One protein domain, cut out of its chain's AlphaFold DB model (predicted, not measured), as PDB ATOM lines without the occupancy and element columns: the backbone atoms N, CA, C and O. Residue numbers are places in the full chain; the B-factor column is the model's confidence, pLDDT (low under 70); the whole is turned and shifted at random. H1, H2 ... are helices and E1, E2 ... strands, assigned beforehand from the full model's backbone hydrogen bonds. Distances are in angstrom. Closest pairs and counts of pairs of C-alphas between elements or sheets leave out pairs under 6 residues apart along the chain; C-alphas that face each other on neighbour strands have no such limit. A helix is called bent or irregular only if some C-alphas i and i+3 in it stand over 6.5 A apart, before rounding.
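AT A GLANCE: This is residues 208 to 319 of the 547 residues of an uncharacterized protein of Pseudomonas aeruginosa (UniProt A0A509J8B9). One nine-stranded sheet is bent back on itself into two leaves that face each other, curled like part of a barrel, with E1 as the hinge. Short helix H1 covers the outer side of the leaf E2 E3 E6 E5, and short helix H2 sits at one end of the longest axis, only grazing the sheet. The printed part has 112 residues with two named helices and nine named strands, in the order H1 E1 E2 E3 E4 E5 E6 E7 E8 H2 E9. The sheet is mixed, of order E4 E7 E8 E9 E1 E2 E3 E6 E5, and the class is mixed, helices and strands. The whole is compact, with a radius of gyration of the C-alphas of 13.1 A and spans of 37 by 29 by 23 A.

IN THESE COORDINATES: H1, residues 208 to 214, begins at C-alpha 208 (245.917, 241.767, 246.777). E1 is residues 222 to 226, E2 235 to 240, 16.9 A long, and E3 247 to 252, 16.8 A. E4 is residues 254 to 258, E5 263 to 266, and E6 272 to 277, 17.1 A. E7 is residues 283 to 288, 16.2 A, and E8 293 to 298, 16.9 A. H2 is residues 301 to 306. E9, residues 313 to 318, 17.0 A, ends at C-alpha 318 (267.155, 230.778, 229.118).

HOW THE PARTS SIT: The sheet is a folded sheet, one sheet bent into two leaves: E4 E7 E8 E9 face E2 E3 E6 E5, with 38 pairs of C-alphas within 11 A. E1 E2 E3 form a meander, each strand the antiparallel neighbour of the one before; N 224 and O 238 are 2.8 A apart, N 237 and O 250 2.9 A. E9 and E1 are parallel at 36 degrees, with N 314 and O 225 3.0 A apart. This pairing is staggered: E1 pairs with E2 over residues 222 to 224 and with E9 over 225 to 226. Edge strand E4 is antiparallel to E7, with N 257 and O 285 2.8 A apart. E4 also has 3 pairs of C-alphas within 8 A of E6, the closest those of Gln 255 and Arg 273, 7.1 A. H1 is on the sheet at a height of 8.0 A, over E6 and along the strands, at 24 degrees to E6 on the local plane; its closest C-alphas to E6 are Leu 209 and Val 274, 6.3 A. H1 and H2 are apart. In H2 every O i to N i+4 pair is within hydrogen-bond range, in H1 2 of 3.

THE WHOLE: The C-alphas farthest apart, of Asp 269 and Ala 306, are 38.4 A apart. The printed part has no cut, and no link is long. Mean pLDDT of the printed part is 79.8; residues 226 to 231, 302 to 303, 305, 307 to 313 and 318 to 319 are under 70.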
ATOM      1  N   LYS A 208     245.112 241.365 247.941       83.56
ATOM      2  CA  LYS A 208     245.917 241.767 246.777       83.56
ATOM      3  C   LYS A 208     246.425 240.556 246.002       83.56
ATOM      4  O   LYS A 208     246.376 240.594 244.772       83.56
ATOM      5  N   LEU A 209     246.852 239.485 246.686       82.38
ATOM      6  CA  LEU A 209     247.193 238.227 246.010       82.38
ATOM      7  C   LEU A 209     245.944 237.629 245.357       82.38
ATOM      8  O   LEU A 209     245.980 237.349 244.158       82.38
ATOM      9  N   MET A 210     244.822 237.564 246.084       83.25
ATOM     10  CA  MET A 210     243.544 237.076 245.550       83.25
ATOM     11  C   MET A 210     243.089 237.842 244.297       83.25
ATOM     12  O   MET A 210     242.812 237.232 243.267       83.25
ATOM     13  N   ASN A 211     243.080 239.179 244.323       85.12
ATOM     14  CA  ASN A 211     242.684 239.990 243.161       85.12
ATOM     15  C   ASN A 211     243.644 239.831 241.960       85.12
ATOM     16  O   ASN A 211     243.225 239.890 240.795       85.12
ATOM     17  N   SER A 212     244.932 239.593 242.223       85.56
ATOM     18  CA  SER A 212     245.938 239.398 241.174       85.56
ATOM     19  C   SER A 212     245.924 238.015 240.506       85.56
ATOM     20  O   SER A 212     246.464 237.899 239.406       85.56
ATOM     21  N   LEU A 213     245.222 237.015 241.063       83.44
ATOM     22  CA  LEU A 213     244.906 235.766 240.344       83.44
ATOM     23  C   LEU A 213     244.076 236.040 239.084       83.44
ATOM     24  O   LEU A 213     244.296 235.403 238.055       83.44
ATOM     25  N   GLY A 214     243.152 237.005 239.147       78.56
ATOM     26  CA  GLY A 214     242.256 237.368 238.048       78.56
ATOM     27  C   GLY A 214     242.793 238.503 237.177       78.56
ATOM     28  O   GLY A 214     243.150 238.285 236.015       78.56
ATOM     29  N   GLN A 215     242.835 239.719 237.732       77.12
ATOM     30  CA  GLN A 215     242.992 240.966 236.960       77.12
ATOM     31  C   GLN A 215     244.204 241.813 237.375       77.12
ATOM     32  O   GLN A 215     244.791 242.478 236.528       77.12
ATOM     33  N   GLY A 216     244.600 241.781 238.650       82.81
ATOM     34  CA  GLY A 216     245.743 242.539 239.171       82.81
ATOM     35  C   GLY A 216     245.534 242.992 240.624       82.81
ATOM     36  O   GLY A 216     244.415 242.933 241.131       82.81
ATOM     37  N   PRO A 217     246.583 243.467 241.317       85.06
ATOM     38  CA  PRO A 217     246.553 243.746 242.761       85.06
ATOM     39  C   PRO A 217     245.851 245.059 243.179       85.06
ATOM     40  O   PRO A 217     245.945 245.475 244.337       85.06
ATOM     41  N   GLY A 218     245.143 245.729 242.262       83.00
ATOM     42  CA  GLY A 218     244.323 246.915 242.538       83.00
ATOM     43  C   GLY A 218     244.853 248.221 241.937       83.00
ATOM     44  O   GLY A 218     245.599 248.232 240.961       83.00
ATOM     45  N   ARG A 219     244.431 249.361 242.503       77.06
ATOM     46  CA  ARG A 219     244.750 250.706 241.979       77.06
ATOM     47  C   ARG A 219     246.200 251.118 242.260       77.06
ATOM     48  O   ARG A 219     246.764 250.753 243.285       77.06
ATOM     49  N   ASN A 220     246.750 251.960 241.382       82.88
ATOM     50  CA  ASN A 220     248.058 252.627 241.495       82.88
ATOM     51  C   ASN A 220     249.305 251.716 241.476       82.88
ATOM     52  O   ASN A 220     250.415 252.215 241.646       82.88
ATOM     53  N   TRP A 221     249.155 250.412 241.240       85.19
ATOM     54  CA  TRP A 221     250.296 249.517 241.044       85.19
ATOM     55  C   TRP A 221     250.998 249.786 239.710       85.19
ATOM     56  O   TRP A 221     250.358 250.057 238.695       85.19
ATOM     57  N   ILE A 222     252.327 249.696 239.719       84.00
ATOM     58  CA  ILE A 222     253.173 249.890 238.541       84.00
ATOM     59  C   ILE A 222     253.429 248.516 237.930       84.00
ATOM     60  O   ILE A 222     254.165 247.716 238.504       84.00
ATOM     61  N   GLU A 223     252.833 248.234 236.774       85.69
ATOM     62  CA  GLU A 223     253.144 247.022 236.012       85.69
ATOM     63  C   GLU A 223     254.502 247.156 235.304       85.69
ATOM     64  O   GLU A 223     254.793 248.178 234.675       85.69
ATOM     65  N   LEU A 224     255.330 246.115 235.415       80.00
ATOM     66  CA  LEU A 224     256.535 245.919 234.615       80.00
ATOM     67  C   LEU A 224     256.190 244.952 233.484       80.00
ATOM     68  O   LEU A 224     255.851 243.790 233.722       80.00
ATOM     69  N   ALA A 225     256.286 245.430 232.249       72.06
ATOM     70  CA  ALA A 225     256.036 244.612 231.077       72.06
ATOM     71  C   ALA A 225     257.263 243.740 230.785       72.06
ATOM     72  O   ALA A 225     258.368 244.245 230.584       72.06
ATOM     73  N   ALA A 226     257.080 242.422 230.705       66.88
ATOM     74  CA  ALA A 226     258.095 241.582 230.083       66.88
ATOM     75  C   ALA A 226     258.217 241.928 228.595       66.88
ATOM     76  O   ALA A 226     257.214 242.139 227.911       66.88
ATOM     77  N   ASN A 227     259.448 241.992 228.094       60.56
ATOM     78  CA  ASN A 227     259.724 242.312 226.702       60.56
ATOM     79  C   ASN A 227     259.462 241.063 225.836       60.56
ATOM     80  O   ASN A 227     260.346 240.232 225.639       60.56
ATOM     81  N   GLN A 228     258.214 240.899 225.378       54.34
ATOM     82  CA  GLN A 228     257.669 239.694 224.718       54.34
ATOM     83  C   GLN A 228     258.168 239.467 223.270       54.34
ATOM     84  O   GLN A 228     257.443 238.932 222.437       54.34
ATOM     85  N   ASN A 229     259.403 239.864 222.947       50.25
ATOM     86  CA  ASN A 229     259.986 239.674 221.611       50.25
ATOM     87  C   ASN A 229     260.410 238.219 221.321       50.25
ATOM     88  O   ASN A 229     260.740 237.898 220.182       50.25
ATOM     89  N   GLU A 230     260.375 237.341 222.324       56.56
ATOM     90  CA  GLU A 230     260.518 235.891 222.174       56.56
ATOM     91  C   GLU A 230     259.216 235.206 222.615       56.56
ATOM     92  O   GLU A 230     258.566 235.635 223.573       56.56
ATOM     93  N   MET A 231     258.817 234.144 221.908       60.69
ATOM     94  CA  MET A 231     257.562 233.430 222.163       60.69
ATOM     95  C   MET A 231     257.712 232.507 223.384       60.69
ATOM     96  O   MET A 231     257.954 231.311 223.251       60.69
ATOM     97  N   LEU A 232     257.621 233.090 224.582       73.12
ATOM     98  CA  LEU A 232     257.775 232.374 225.851       73.12
ATOM     99  C   LEU A 232     256.612 231.383 226.089       73.12
ATOM    100  O   LEU A 232     255.456 231.741 225.839       73.12
ATOM    101  N   PRO A 233     256.885 230.169 226.617       77.31
ATOM    102  CA  PRO A 233     255.849 229.166 226.905       77.31
ATOM    103  C   PRO A 233     254.948 229.547 228.097       77.31
ATOM    104  O   PRO A 233     253.790 229.125 228.178       77.31
ATOM    105  N   PHE A 234     255.439 230.427 228.973       84.44
ATOM    106  CA  PHE A 234     254.727 230.966 230.129       84.44
ATOM    107  C   PHE A 234     254.416 232.459 229.972       84.44
ATOM    108  O   PHE A 234     255.077 233.192 229.233       84.44
ATOM    109  N   ARG A 235     253.424 232.944 230.729       84.75
ATOM    110  CA  ARG A 235     253.165 234.387 230.880       84.75
ATOM    111  C   ARG A 235     253.563 234.849 232.273       84.75
ATOM    112  O   ARG A 235     253.226 234.199 233.260       84.75
ATOM    113  N   ILE A 236     254.235 235.995 232.330       87.31
ATOM    114  CA  ILE A 236     254.577 236.708 233.558       87.31
ATOM    115  C   ILE A 236     253.941 238.100 233.536       87.31
ATOM    116  O   ILE A 236     254.112 238.851 232.576       87.31
ATOM    117  N   ASN A 237     253.256 238.445 234.623       89.38
ATOM    118  CA  ASN A 237     252.905 239.817 234.970       89.38
ATOM    119  C   ASN A 237     253.596 240.146 236.293       89.38
ATOM    120  O   ASN A 237     253.585 239.341 237.227       89.38
ATOM    121  N   TYR A 238     254.209 241.319 236.376       89.81
ATOM    122  CA  TYR A 238     254.920 241.773 237.564       89.81
ATOM    123  C   TYR A 238     254.386 243.149 237.930       89.81
ATOM    124  O   TYR A 238     254.436 244.066 237.114       89.81
ATOM    125  N   TRP A 239     253.931 243.318 239.166       89.75
ATOM    126  CA  TRP A 239     253.486 244.605 239.686       89.75
ATOM    127  C   TRP A 239     254.330 245.026 240.881       89.75
ATOM    128  O   TRP A 239     254.588 244.240 241.788       89.75
ATOM    129  N   MET A 240     254.723 246.292 240.906       87.50
ATOM    130  CA  MET A 240     255.406 246.934 242.024       87.50
ATOM    131  C   MET A 240     254.460 247.935 242.694       87.50
ATOM    132  O   MET A 240     253.695 248.627 242.013       87.50
ATOM    133  N   SER A 241     254.484 248.012 244.025       87.69
ATOM    134  CA  SER A 241     253.614 248.926 244.767       87.69
ATOM    135  C   SER A 241     254.003 250.398 244.554       87.69
ATOM    136  O   SER A 241     255.145 250.686 244.180       87.69
ATOM    137  N   PRO A 242     253.091 251.363 244.811       82.38
ATOM    138  CA  PRO A 242     253.382 252.793 244.645       82.38
ATOM    139  C   PRO A 242     254.607 253.271 245.442       82.38
ATOM    140  O   PRO A 242     255.338 254.151 244.994       82.38
ATOM    141  N   ASP A 243     254.836 252.677 246.616       81.81
ATOM    142  CA  ASP A 243     255.955 252.958 247.520       81.81
ATOM    143  C   ASP A 243     257.220 252.130 247.220       81.81
ATOM    144  O   ASP A 243     258.244 252.324 247.875       81.81
ATOM    145  N   ARG A 244     257.159 251.225 246.229       79.81
ATOM    146  CA  ARG A 244     258.265 250.392 245.719       79.81
ATOM    147  C   ARG A 244     258.966 249.505 246.743       79.81
ATOM    148  O   ARG A 244     260.117 249.121 246.542       79.81
ATOM    149  N   LYS A 245     258.284 249.173 247.835       81.44
ATOM    150  CA  LYS A 245     258.768 248.183 248.801       81.44
ATOM    151  C   LYS A 245     258.302 246.799 248.385       81.44
ATOM    152  O   LYS A 245     259.122 245.925 248.126       81.44
ATOM    153  N   THR A 246     256.990 246.651 248.216       85.81
ATOM    154  CA  THR A 246     256.366 245.371 247.880       85.81
ATOM    155  C   THR A 246     256.234 245.155 246.372       85.81
ATOM    156  O   THR A 246     256.094 246.098 245.587       85.81
ATOM    157  N   SER A 247     256.219 243.894 245.961       88.69
ATOM    158  CA  SER A 247     255.898 243.492 244.592       88.69
ATOM    159  C   SER A 247     255.117 242.188 244.565       88.69
ATOM    160  O   SER A 247     255.249 241.354 245.461       88.69
ATOM    161  N   ILE A 248     254.319 242.012 243.519       91.00
ATOM    162  CA  ILE A 248     253.498 240.830 243.278       91.00
ATOM    163  C   ILE A 248     253.818 240.310 241.879       91.00
ATOM    164  O   ILE A 248     253.795 241.068 240.908       91.00
ATOM    165  N   VAL A 249     254.116 239.018 241.778       91.19
ATOM    166  CA  VAL A 249     254.453 238.337 240.524       91.19
ATOM    167  C   VAL A 249     253.385 237.292 240.243       91.19
ATOM    168  O   VAL A 249     253.213 236.362 241.025       91.19
ATOM    169  N   ARG A 250     252.686 237.412 239.114       91.69
ATOM    170  CA  ARG A 250     251.788 236.375 238.598       91.69
ATOM    171  C   ARG A 250     252.490 235.613 237.488       91.69
ATOM    172  O   ARG A 250     252.961 236.212 236.523       91.69
ATOM    173  N   LEU A 251     252.488 234.292 237.606       90.38
ATOM    174  CA  LEU A 251     252.923 233.354 236.583       90.38
ATOM    175  C   LEU A 251     251.729 232.534 236.093       90.38
ATOM    176  O   LEU A 251     250.851 232.160 236.872       90.38
ATOM    177  N   ARG A 252     251.710 232.237 234.795       88.44
ATOM    178  CA  ARG A 252     250.795 231.276 234.173       88.44
ATOM    179  C   ARG A 252     251.605 230.266 233.372       88.44
ATOM    180  O   ARG A 252     252.443 230.688 232.578       88.44
ATOM    181  N   ASN A 253     251.311 228.979 233.561       87.12
ATOM    182  CA  ASN A 253     252.064 227.836 233.018       87.12
ATOM    183  C   ASN A 253     253.520 227.747 233.521       87.12
ATOM    184  O   ASN A 253     254.353 227.102 232.902       87.12
ATOM    185  N   ALA A 254     253.850 228.378 234.650       87.50
ATOM    186  CA  ALA A 254     255.182 228.285 235.237       87.50
ATOM    187  C   ALA A 254     255.151 228.451 236.754       87.50
ATOM    188  O   ALA A 254     254.203 228.995 237.329       87.50
ATOM    189  N   GLN A 255     256.228 228.011 237.399       89.31
ATOM    190  CA  GLN A 255     256.451 228.165 238.830       89.31
ATOM    191  C   GLN A 255     257.736 228.931 239.125       89.31
ATOM    192  O   GLN A 255     258.677 228.949 238.332       89.31
ATOM    193  N   LEU A 256     257.766 229.582 240.281       89.25
ATOM    194  CA  LEU A 256     258.905 230.368 240.726       89.25
ATOM    195  C   LEU A 256     259.893 229.454 241.466       89.25
ATOM    196  O   LEU A 256     259.485 228.559 242.199       89.25
ATOM    197  N   VAL A 257     261.192 229.642 241.225       88.25
ATOM    198  CA  VAL A 257     262.278 228.831 241.818       88.25
ATOM    199  C   VAL A 257     263.132 229.659 242.772       88.25
ATOM    200  O   VAL A 257     263.637 229.135 243.755       88.25
ATOM    201  N   SER A 258     263.324 230.948 242.480       82.00
ATOM    202  CA  SER A 258     264.032 231.883 243.362       82.00
ATOM    203  C   SER A 258     263.755 233.334 242.948       82.00
ATOM    204  O   SER A 258     263.556 233.565 241.748       82.00
ATOM    205  N   PRO A 259     263.877 234.325 243.847       85.88
ATOM    206  CA  PRO A 259     264.160 234.188 245.279       85.88
ATOM    207  C   PRO A 259     262.933 233.715 246.071       85.88
ATOM    208  O   PRO A 259     261.824 233.720 245.536       85.88
ATOM    209  N   ASP A 260     263.145 233.316 247.323       81.00
ATOM    210  CA  ASP A 260     262.085 232.873 248.238       81.00
ATOM    211  C   ASP A 260     261.019 233.962 248.417       81.00
ATOM    212  O   ASP A 260     261.342 235.142 248.552       81.00
ATOM    213  N   TRP A 261     259.750 233.558 248.379       86.50
ATOM    214  CA  TRP A 261     258.580 234.435 248.408       86.50
ATOM    215  C   TRP A 261     257.902 234.439 249.784       86.50
ATOM    216  O   TRP A 261     257.846 233.417 250.464       86.50
ATOM    217  N   ASP A 262     257.294 235.566 250.158       82.31
ATOM    218  CA  ASP A 262     256.634 235.744 251.464       82.31
ATOM    219  C   ASP A 262     255.199 235.183 251.499       82.31
ATOM    220  O   ASP A 262     254.536 235.175 252.536       82.31
ATOM    221  N   GLY A 263     254.670 234.775 250.345       82.50
ATOM    222  CA  GLY A 263     253.351 234.163 250.218       82.50
ATOM    223  C   GLY A 263     253.059 233.746 248.782       82.50
ATOM    224  O   GLY A 263     253.443 234.447 247.844       82.50
ATOM    225  N   GLU A 264     252.378 232.612 248.621       87.12
ATOM    226  CA  GLU A 264     251.940 232.067 247.334       87.12
ATOM    227  C   GLU A 264     250.431 231.807 247.361       87.12
ATOM    228  O   GLU A 264     249.906 231.262 248.328       87.12
ATOM    229  N   TYR A 265     249.744 232.177 246.283       87.81
ATOM    230  CA  TYR A 265     248.351 231.828 246.018       87.81
ATOM    231  C   TYR A 265     248.266 231.112 244.674       87.81
ATOM    232  O   TYR A 265     248.947 231.482 243.715       87.81
ATOM    233  N   ARG A 266     247.419 230.086 244.597       86.31
ATOM    234  CA  ARG A 266     247.202 229.284 243.390       86.31
ATOM    235  C   ARG A 266     245.732 229.328 243.004       86.31
ATOM    236  O   ARG A 266     244.864 229.374 243.869       86.31
ATOM    237  N   ASP A 267     245.484 229.320 241.703       83.75
ATOM    238  CA  ASP A 267     244.150 229.105 241.145       83.75
ATOM    239  C   ASP A 267     243.706 227.644 241.345       83.75
ATOM    240  O   ASP A 267     244.549 226.775 241.592       83.75
ATOM    241  N   THR A 268     242.409 227.355 241.210       78.38
ATOM    242  CA  THR A 268     241.841 226.009 241.430       78.38
ATOM    243  C   THR A 268     242.478 224.947 240.538       78.38
ATOM    244  O   THR A 268     242.720 223.830 240.985       78.38
ATOM    245  N   ASP A 269     242.828 225.322 239.306       76.12
ATOM    246  CA  ASP A 269     243.472 224.438 238.329       76.12
ATOM    247  C   ASP A 269     245.008 224.366 238.503       76.12
ATOM    248  O   ASP A 269     245.701 223.719 237.721       76.12
ATOM    249  N   GLY A 270     245.591 225.106 239.457       77.00
ATOM    250  CA  GLY A 270     247.043 225.202 239.688       77.00
ATOM    251  C   GLY A 270     247.862 225.888 238.577       77.00
ATOM    252  O   GLY A 270     249.064 226.115 238.750       77.00
ATOM    253  N   VAL A 271     247.215 226.234 237.455       83.88
ATOM    254  CA  VAL A 271     247.794 226.814 236.226       83.88
ATOM    255  C   VAL A 271     248.296 228.246 236.408       83.88
ATOM    256  O   VAL A 271     249.287 228.642 235.784       83.88
ATOM    257  N   VAL A 272     247.616 229.034 237.244       86.38
ATOM    258  CA  VAL A 272     248.015 230.397 237.611       86.38
ATOM    259  C   VAL A 272     248.499 230.394 239.055       86.38
ATOM    260  O   VAL A 272     247.832 229.872 239.949       86.38
ATOM    261  N   ARG A 273     249.668 230.999 239.275       90.19
ATOM    262  CA  ARG A 273     250.294 231.149 240.590       90.19
ATOM    263  C   ARG A 273     250.701 232.598 240.801       90.19
ATOM    264  O   ARG A 273     251.184 233.253 239.878       90.19
ATOM    265  N   VAL A 274     250.498 233.101 242.008       91.00
ATOM    266  CA  VAL A 274     250.768 234.482 242.407       91.00
ATOM    267  C   VAL A 274     251.669 234.460 243.627       91.00
ATOM    268  O   VAL A 274     251.349 233.803 244.609       91.00
ATOM    269  N   TYR A 275     252.760 235.214 243.575       91.50
ATOM    270  CA  TYR A 275     253.778 235.289 244.618       91.50
ATOM    271  C   TYR A 275     253.913 236.732 245.105       91.50
ATOM    272  O   TYR A 275     253.880 237.663 244.293       91.50
ATOM    273  N   ARG A 276     254.085 236.934 246.414       89.50
ATOM    274  CA  ARG A 276     254.335 238.249 247.028       89.50
ATOM    275  C   ARG A 276     255.759 238.342 247.556       89.50
ATOM    276  O   ARG A 276     256.285 237.380 248.104       89.50
ATOM    277  N   TYR A 277     256.314 239.542 247.430       88.69
ATOM    278  CA  TYR A 277     257.582 239.946 248.019       88.69
ATOM    279  C   TYR A 277     257.427 241.261 248.793       88.69
ATOM    280  O   TYR A 277     256.880 242.229 248.259       88.69
ATOM    281  N   GLU A 278     257.964 241.332 250.008       83.62
ATOM    282  CA  GLU A 278     258.116 242.553 250.813       83.62
ATOM    283  C   GLU A 278     259.275 243.445 250.343       83.62
ATOM    284  O   GLU A 278     259.356 244.618 250.718       83.62
ATOM    285  N   ARG A 279     260.171 242.892 249.516       81.12
ATOM    286  CA  ARG A 279     261.287 243.594 248.870       81.12
ATOM    287  C   ARG A 279     261.336 243.232 247.391       81.12
ATOM    288  O   ARG A 279     261.536 242.070 247.064       81.12
ATOM    289  N   VAL A 280     261.210 244.229 246.515       82.75
ATOM    290  CA  VAL A 280     261.243 244.099 245.041       82.75
ATOM    291  C   VAL A 280     262.450 243.263 244.553       82.75
ATOM    292  O   VAL A 280     263.579 243.766 244.568       82.75
ATOM    293  N   PRO A 281     262.264 242.012 244.079       82.00
ATOM    294  CA  PRO A 281     263.353 241.218 243.527       82.00
ATOM    295  C   PRO A 281     263.739 241.731 242.133       82.00
ATOM    296  O   PRO A 281     262.902 241.851 241.238       82.00
ATOM    297  N   LEU A 282     265.032 242.002 241.940       81.75
ATOM    298  CA  LEU A 282     265.590 242.510 240.674       81.75
ATOM    299  C   LEU A 282     265.869 241.399 239.641       81.75
ATOM    300  O   LEU A 282     266.142 241.672 238.470       81.75
ATOM    301  N   MET A 283     265.828 240.147 240.095       84.12
ATOM    302  CA  MET A 283     266.049 238.931 239.324       84.12
ATOM    303  C   MET A 283     265.090 237.856 239.838       84.12
ATOM    304  O   MET A 283     264.983 237.671 241.045       84.12
ATOM    305  N   LEU A 284     264.460 237.124 238.924       88.38
ATOM    306  CA  LEU A 284     263.667 235.929 239.204       88.38
ATOM    307  C   LEU A 284     264.259 234.737 238.443       88.38
ATOM    308  O   LEU A 284     264.778 234.905 237.336       88.38
ATOM    309  N   ARG A 285     264.138 233.529 238.996       88.19
ATOM    310  CA  ARG A 285     264.305 232.265 238.262       88.19
ATOM    311  C   ARG A 285     262.968 231.549 238.244       88.19
ATOM    312  O   ARG A 285     262.367 231.342 239.294       88.19
ATOM    313  N   ILE A 286     262.518 231.203 237.051       89.81
ATOM    314  CA  ILE A 286     261.207 230.634 236.761       89.81
ATOM    315  C   ILE A 286     261.438 229.296 236.078       89.81
ATOM    316  O   ILE A 286     262.281 229.213 235.189       89.81
ATOM    317  N   ARG A 287     260.691 228.269 236.476       86.56
ATOM    318  CA  ARG A 287     260.669 226.974 235.802       86.56
ATOM    319  C   ARG A 287     259.349 226.811 235.064       86.56
ATOM    320  O   ARG A 287     258.284 226.915 235.675       86.56
ATOM    321  N   ASP A 288     259.446 226.578 233.766       86.06
ATOM    322  CA  ASP A 288     258.316 226.294 232.886       86.06
ATOM    323  C   ASP A 288     257.752 224.875 233.110       86.06
ATOM    324  O   ASP A 288     258.373 224.051 233.791       86.06
ATOM    325  N   THR A 289     256.586 224.576 232.526       82.19
ATOM    326  CA  THR A 289     256.006 223.223 232.483       82.19
ATOM    327  C   THR A 289     256.961 222.162 231.933       82.19
ATOM    328  O   THR A 289     257.003 221.064 232.485       82.19
ATOM    329  N   ASP A 290     257.798 222.494 230.942       79.25
ATOM    330  CA  ASP A 290     258.800 221.570 230.380       79.25
ATOM    331  C   ASP A 290     260.049 221.396 231.276       79.25
ATOM    332  O   ASP A 290     261.031 220.753 230.901       79.25
ATOM    333  N   GLY A 291     260.054 221.989 232.476       78.31
ATOM    334  CA  GLY A 291     261.166 221.920 233.426       78.31
ATOM    335  C   GLY A 291     262.344 222.849 233.102       78.31
ATOM    336  O   GLY A 291     263.327 222.860 233.846       78.31
ATOM    337  N   ILE A 292     262.249 223.643 232.032       82.00
ATOM    338  CA  ILE A 292     263.273 224.603 231.606       82.00
ATOM    339  C   ILE A 292     263.307 225.795 232.570       82.00
ATOM    340  O   ILE A 292     262.272 226.351 232.934       82.00
ATOM    341  N   GLU A 293     264.509 226.199 232.986       84.81
ATOM    342  CA  GLU A 293     264.731 227.359 233.843       84.81
ATOM    343  C   GLU A 293     265.076 228.611 233.032       84.81
ATOM    344  O   GLU A 293     266.070 228.679 232.297       84.81
ATOM    345  N   HIS A 294     264.273 229.647 233.253       83.44
ATOM    346  CA  HIS A 294     264.406 230.975 232.683       83.44
ATOM    347  C   HIS A 294     264.763 231.971 233.786       83.44
ATOM    348  O   HIS A 294     264.209 231.943 234.885       83.44
ATOM    349  N   GLN A 295     265.676 232.889 233.494       86.06
ATOM    350  CA  GLN A 295     266.024 233.999 234.366       86.06
ATOM    351  C   GLN A 295     265.411 235.281 233.822       86.06
ATOM    352  O   GLN A 295     265.760 235.727 232.730       86.06
ATOM    353  N   VAL A 296     264.539 235.891 234.616       84.31
ATOM    354  CA  VAL A 296     263.961 237.205 234.335       84.31
ATOM    355  C   VAL A 296     264.750 238.252 235.110       84.31
ATOM    356  O   VAL A 296     265.069 238.046 236.281       84.31
ATOM    357  N   ARG A 297     265.093 239.369 234.472       83.19
ATOM    358  CA  ARG A 297     265.791 240.503 235.092       83.19
ATOM    359  C   ARG A 297     265.071 241.801 234.753       83.19
ATOM    360  O   ARG A 297     264.570 241.954 233.644       83.19
ATOM    361  N   VAL A 298     265.071 242.747 235.686       79.75
ATOM    362  CA  VAL A 298     264.705 244.139 235.391       79.75
ATOM    363  C   VAL A 298     265.825 244.763 234.554       79.75
ATOM    364  O   VAL A 298     266.988 244.681 234.949       79.75
ATOM    365  N   ASP A 299     265.499 245.389 233.419       71.50
ATOM    366  CA  ASP A 299     266.521 245.883 232.477       71.50
ATOM    367  C   ASP A 299     267.346 247.052 233.032       71.50
ATOM    368  O   ASP A 299     268.539 247.176 232.751       71.50
ATOM    369  N   ASN A 300     266.725 247.906 233.849       75.19
ATOM    370  CA  ASN A 300     267.384 249.030 234.509       75.19
ATOM    371  C   ASN A 300     266.857 249.203 235.948       75.19
ATOM    372  O   ASN A 300     265.987 250.041 236.207       75.19
ATOM    373  N   PRO A 301     267.363 248.406 236.908       71.31
ATOM    374  CA  PRO A 301     266.842 248.392 238.274       71.31
ATOM    375  C   PRO A 301     267.138 249.688 239.041       71.31
ATOM    376  O   PRO A 301     266.374 250.066 239.927       71.31
ATOM    377  N   ALA A 302     268.221 250.393 238.696       67.31
ATOM    378  CA  ALA A 302     268.598 251.640 239.351       67.31
ATOM    379  C   ALA A 302     267.587 252.759 239.057       67.31
ATOM    380  O   ALA A 302     267.124 253.423 239.983       67.31
ATOM    381  N   ASP A 303     267.191 252.933 237.792       68.88
ATOM    382  CA  ASP A 303     266.177 253.924 237.418       68.88
ATOM    383  C   ASP A 303     264.779 253.555 237.945       68.88
ATOM    384  O   ASP A 303     264.033 254.457 238.348       68.88
ATOM    385  N   LEU A 304     264.457 252.255 238.027       70.75
ATOM    386  CA  LEU A 304     263.190 251.765 238.581       70.75
ATOM    387  C   LEU A 304     263.035 252.125 240.061       70.75
ATOM    388  O   LEU A 304     262.010 252.678 240.466       70.75
ATOM    389  N   LEU A 305     264.071 251.865 240.861       68.50
ATOM    390  CA  LEU A 305     264.099 252.250 242.269       68.50
ATOM    391  C   LEU A 305     264.124 253.781 242.421       68.50
ATOM    392  O   LEU A 305     263.395 254.323 243.252       68.50
ATOM    393  N   ALA A 306     264.888 254.493 241.583       70.75
ATOM    394  CA  ALA A 306     265.123 255.933 241.716       70.75
ATOM    395  C   ALA A 306     263.953 256.843 241.302       70.75
ATOM    396  O   ALA A 306     263.879 257.973 241.779       70.75
ATOM    397  N   GLY A 307     263.040 256.416 240.421       63.88
ATOM    398  CA  GLY A 307     261.922 257.283 240.011       63.88
ATOM    399  C   GLY A 307     261.358 257.060 238.619       63.88
ATOM    400  O   GLY A 307     260.203 257.401 238.387       63.88
ATOM    401  N   ARG A 308     262.176 256.564 237.694       66.00
ATOM    402  CA  ARG A 308     262.166 257.021 236.303       66.00
ATOM    403  C   ARG A 308     261.457 256.037 235.383       66.00
ATOM    404  O   ARG A 308     261.684 254.833 235.435       66.00
ATOM    405  N   GLU A 309     260.622 256.574 234.498       57.09
ATOM    406  CA  GLU A 309     259.684 255.780 233.695       57.09
ATOM    407  C   GLU A 309     260.328 254.897 232.617       57.09
ATOM    408  O   GLU A 309     259.684 253.977 232.120       57.09
ATOM    409  N   THR A 310     261.602 255.125 232.296       53.19
ATOM    410  CA  THR A 310     262.403 254.409 231.285       53.19
ATOM    411  C   THR A 310     262.744 252.956 231.639       53.19
ATOM    412  O   THR A 310     263.477 252.307 230.901       53.19
ATOM    413  N   SER A 311     262.255 252.444 232.772       55.59
ATOM    414  CA  SER A 311     262.723 251.207 233.416       55.59
ATOM    415  C   SER A 311     261.646 250.124 233.589       55.59
ATOM    416  O   SER A 311     261.887 249.115 234.246       55.59
ATOM    417  N   LYS A 312     260.456 250.307 232.996       63.12
ATOM    418  CA  LYS A 312     259.292 249.410 233.157       63.12
ATOM    419  C   LYS A 312     259.392 248.079 232.377       63.12
ATOM    420  O   LYS A 312     258.361 247.446 232.157       63.12
ATOM    421  N   SER A 313     260.584 247.662 231.938       66.44
ATOM    422  CA  SER A 313     260.796 246.460 231.118       66.44
ATOM    423  C   SER A 313     261.584 245.356 231.832       66.44
ATOM    424  O   SER A 313     262.504 245.616 232.617       66.44
ATOM    425  N   LEU A 314     261.209 244.105 231.544       73.44
ATOM    426  CA  LEU A 314     261.917 242.901 231.983       73.44
ATOM    427  C   LEU A 314     262.511 242.164 230.775       73.44
ATOM    428  O   LEU A 314     261.785 241.886 229.814       73.44
ATOM    429  N   SER A 315     263.776 241.751 230.859       71.94
ATOM    430  CA  SER A 315     264.385 240.791 229.933       71.94
ATOM    431  C   SER A 315     264.340 239.376 230.496       71.94
ATOM    432  O   SER A 315     264.526 239.151 231.693       71.94
ATOM    433  N   VAL A 316     264.117 238.403 229.613       74.12
ATOM    434  CA  VAL A 316     264.127 236.971 229.928       74.12
ATOM    435  C   VAL A 316     265.322 236.329 229.227       74.12
ATOM    436  O   VAL A 316     265.664 236.712 228.111       74.12
ATOM    437  N   LYS A 317     265.998 235.389 229.892       75.31
ATOM    438  CA  LYS A 317     267.084 234.585 229.318       75.31
ATOM    439  C   LYS A 317     266.951 233.133 229.745       75.31
ATOM    440  O   LYS A 317     266.775 232.860 230.931       75.31
ATOM    441  N   ASN A 318     267.103 232.206 228.809       68.75
ATOM    442  CA  ASN A 318     267.155 230.778 229.118       68.75
ATOM    443  C   ASN A 318     268.476 230.471 229.844       68.75
ATOM    444  O   ASN A 318     269.536 230.941 229.427       68.75
ATOM    445  N   VAL A 319     268.411 229.726 230.953       62.66
ATOM    446  CA  VAL A 319     269.587 229.376 231.780       62.66
ATOM    447  C   VAL A 319     269.901 227.884 231.718       62.66
ATOM    448  O   VAL A 319     271.045 227.488 231.939       62.66
TER     449      VAL A 319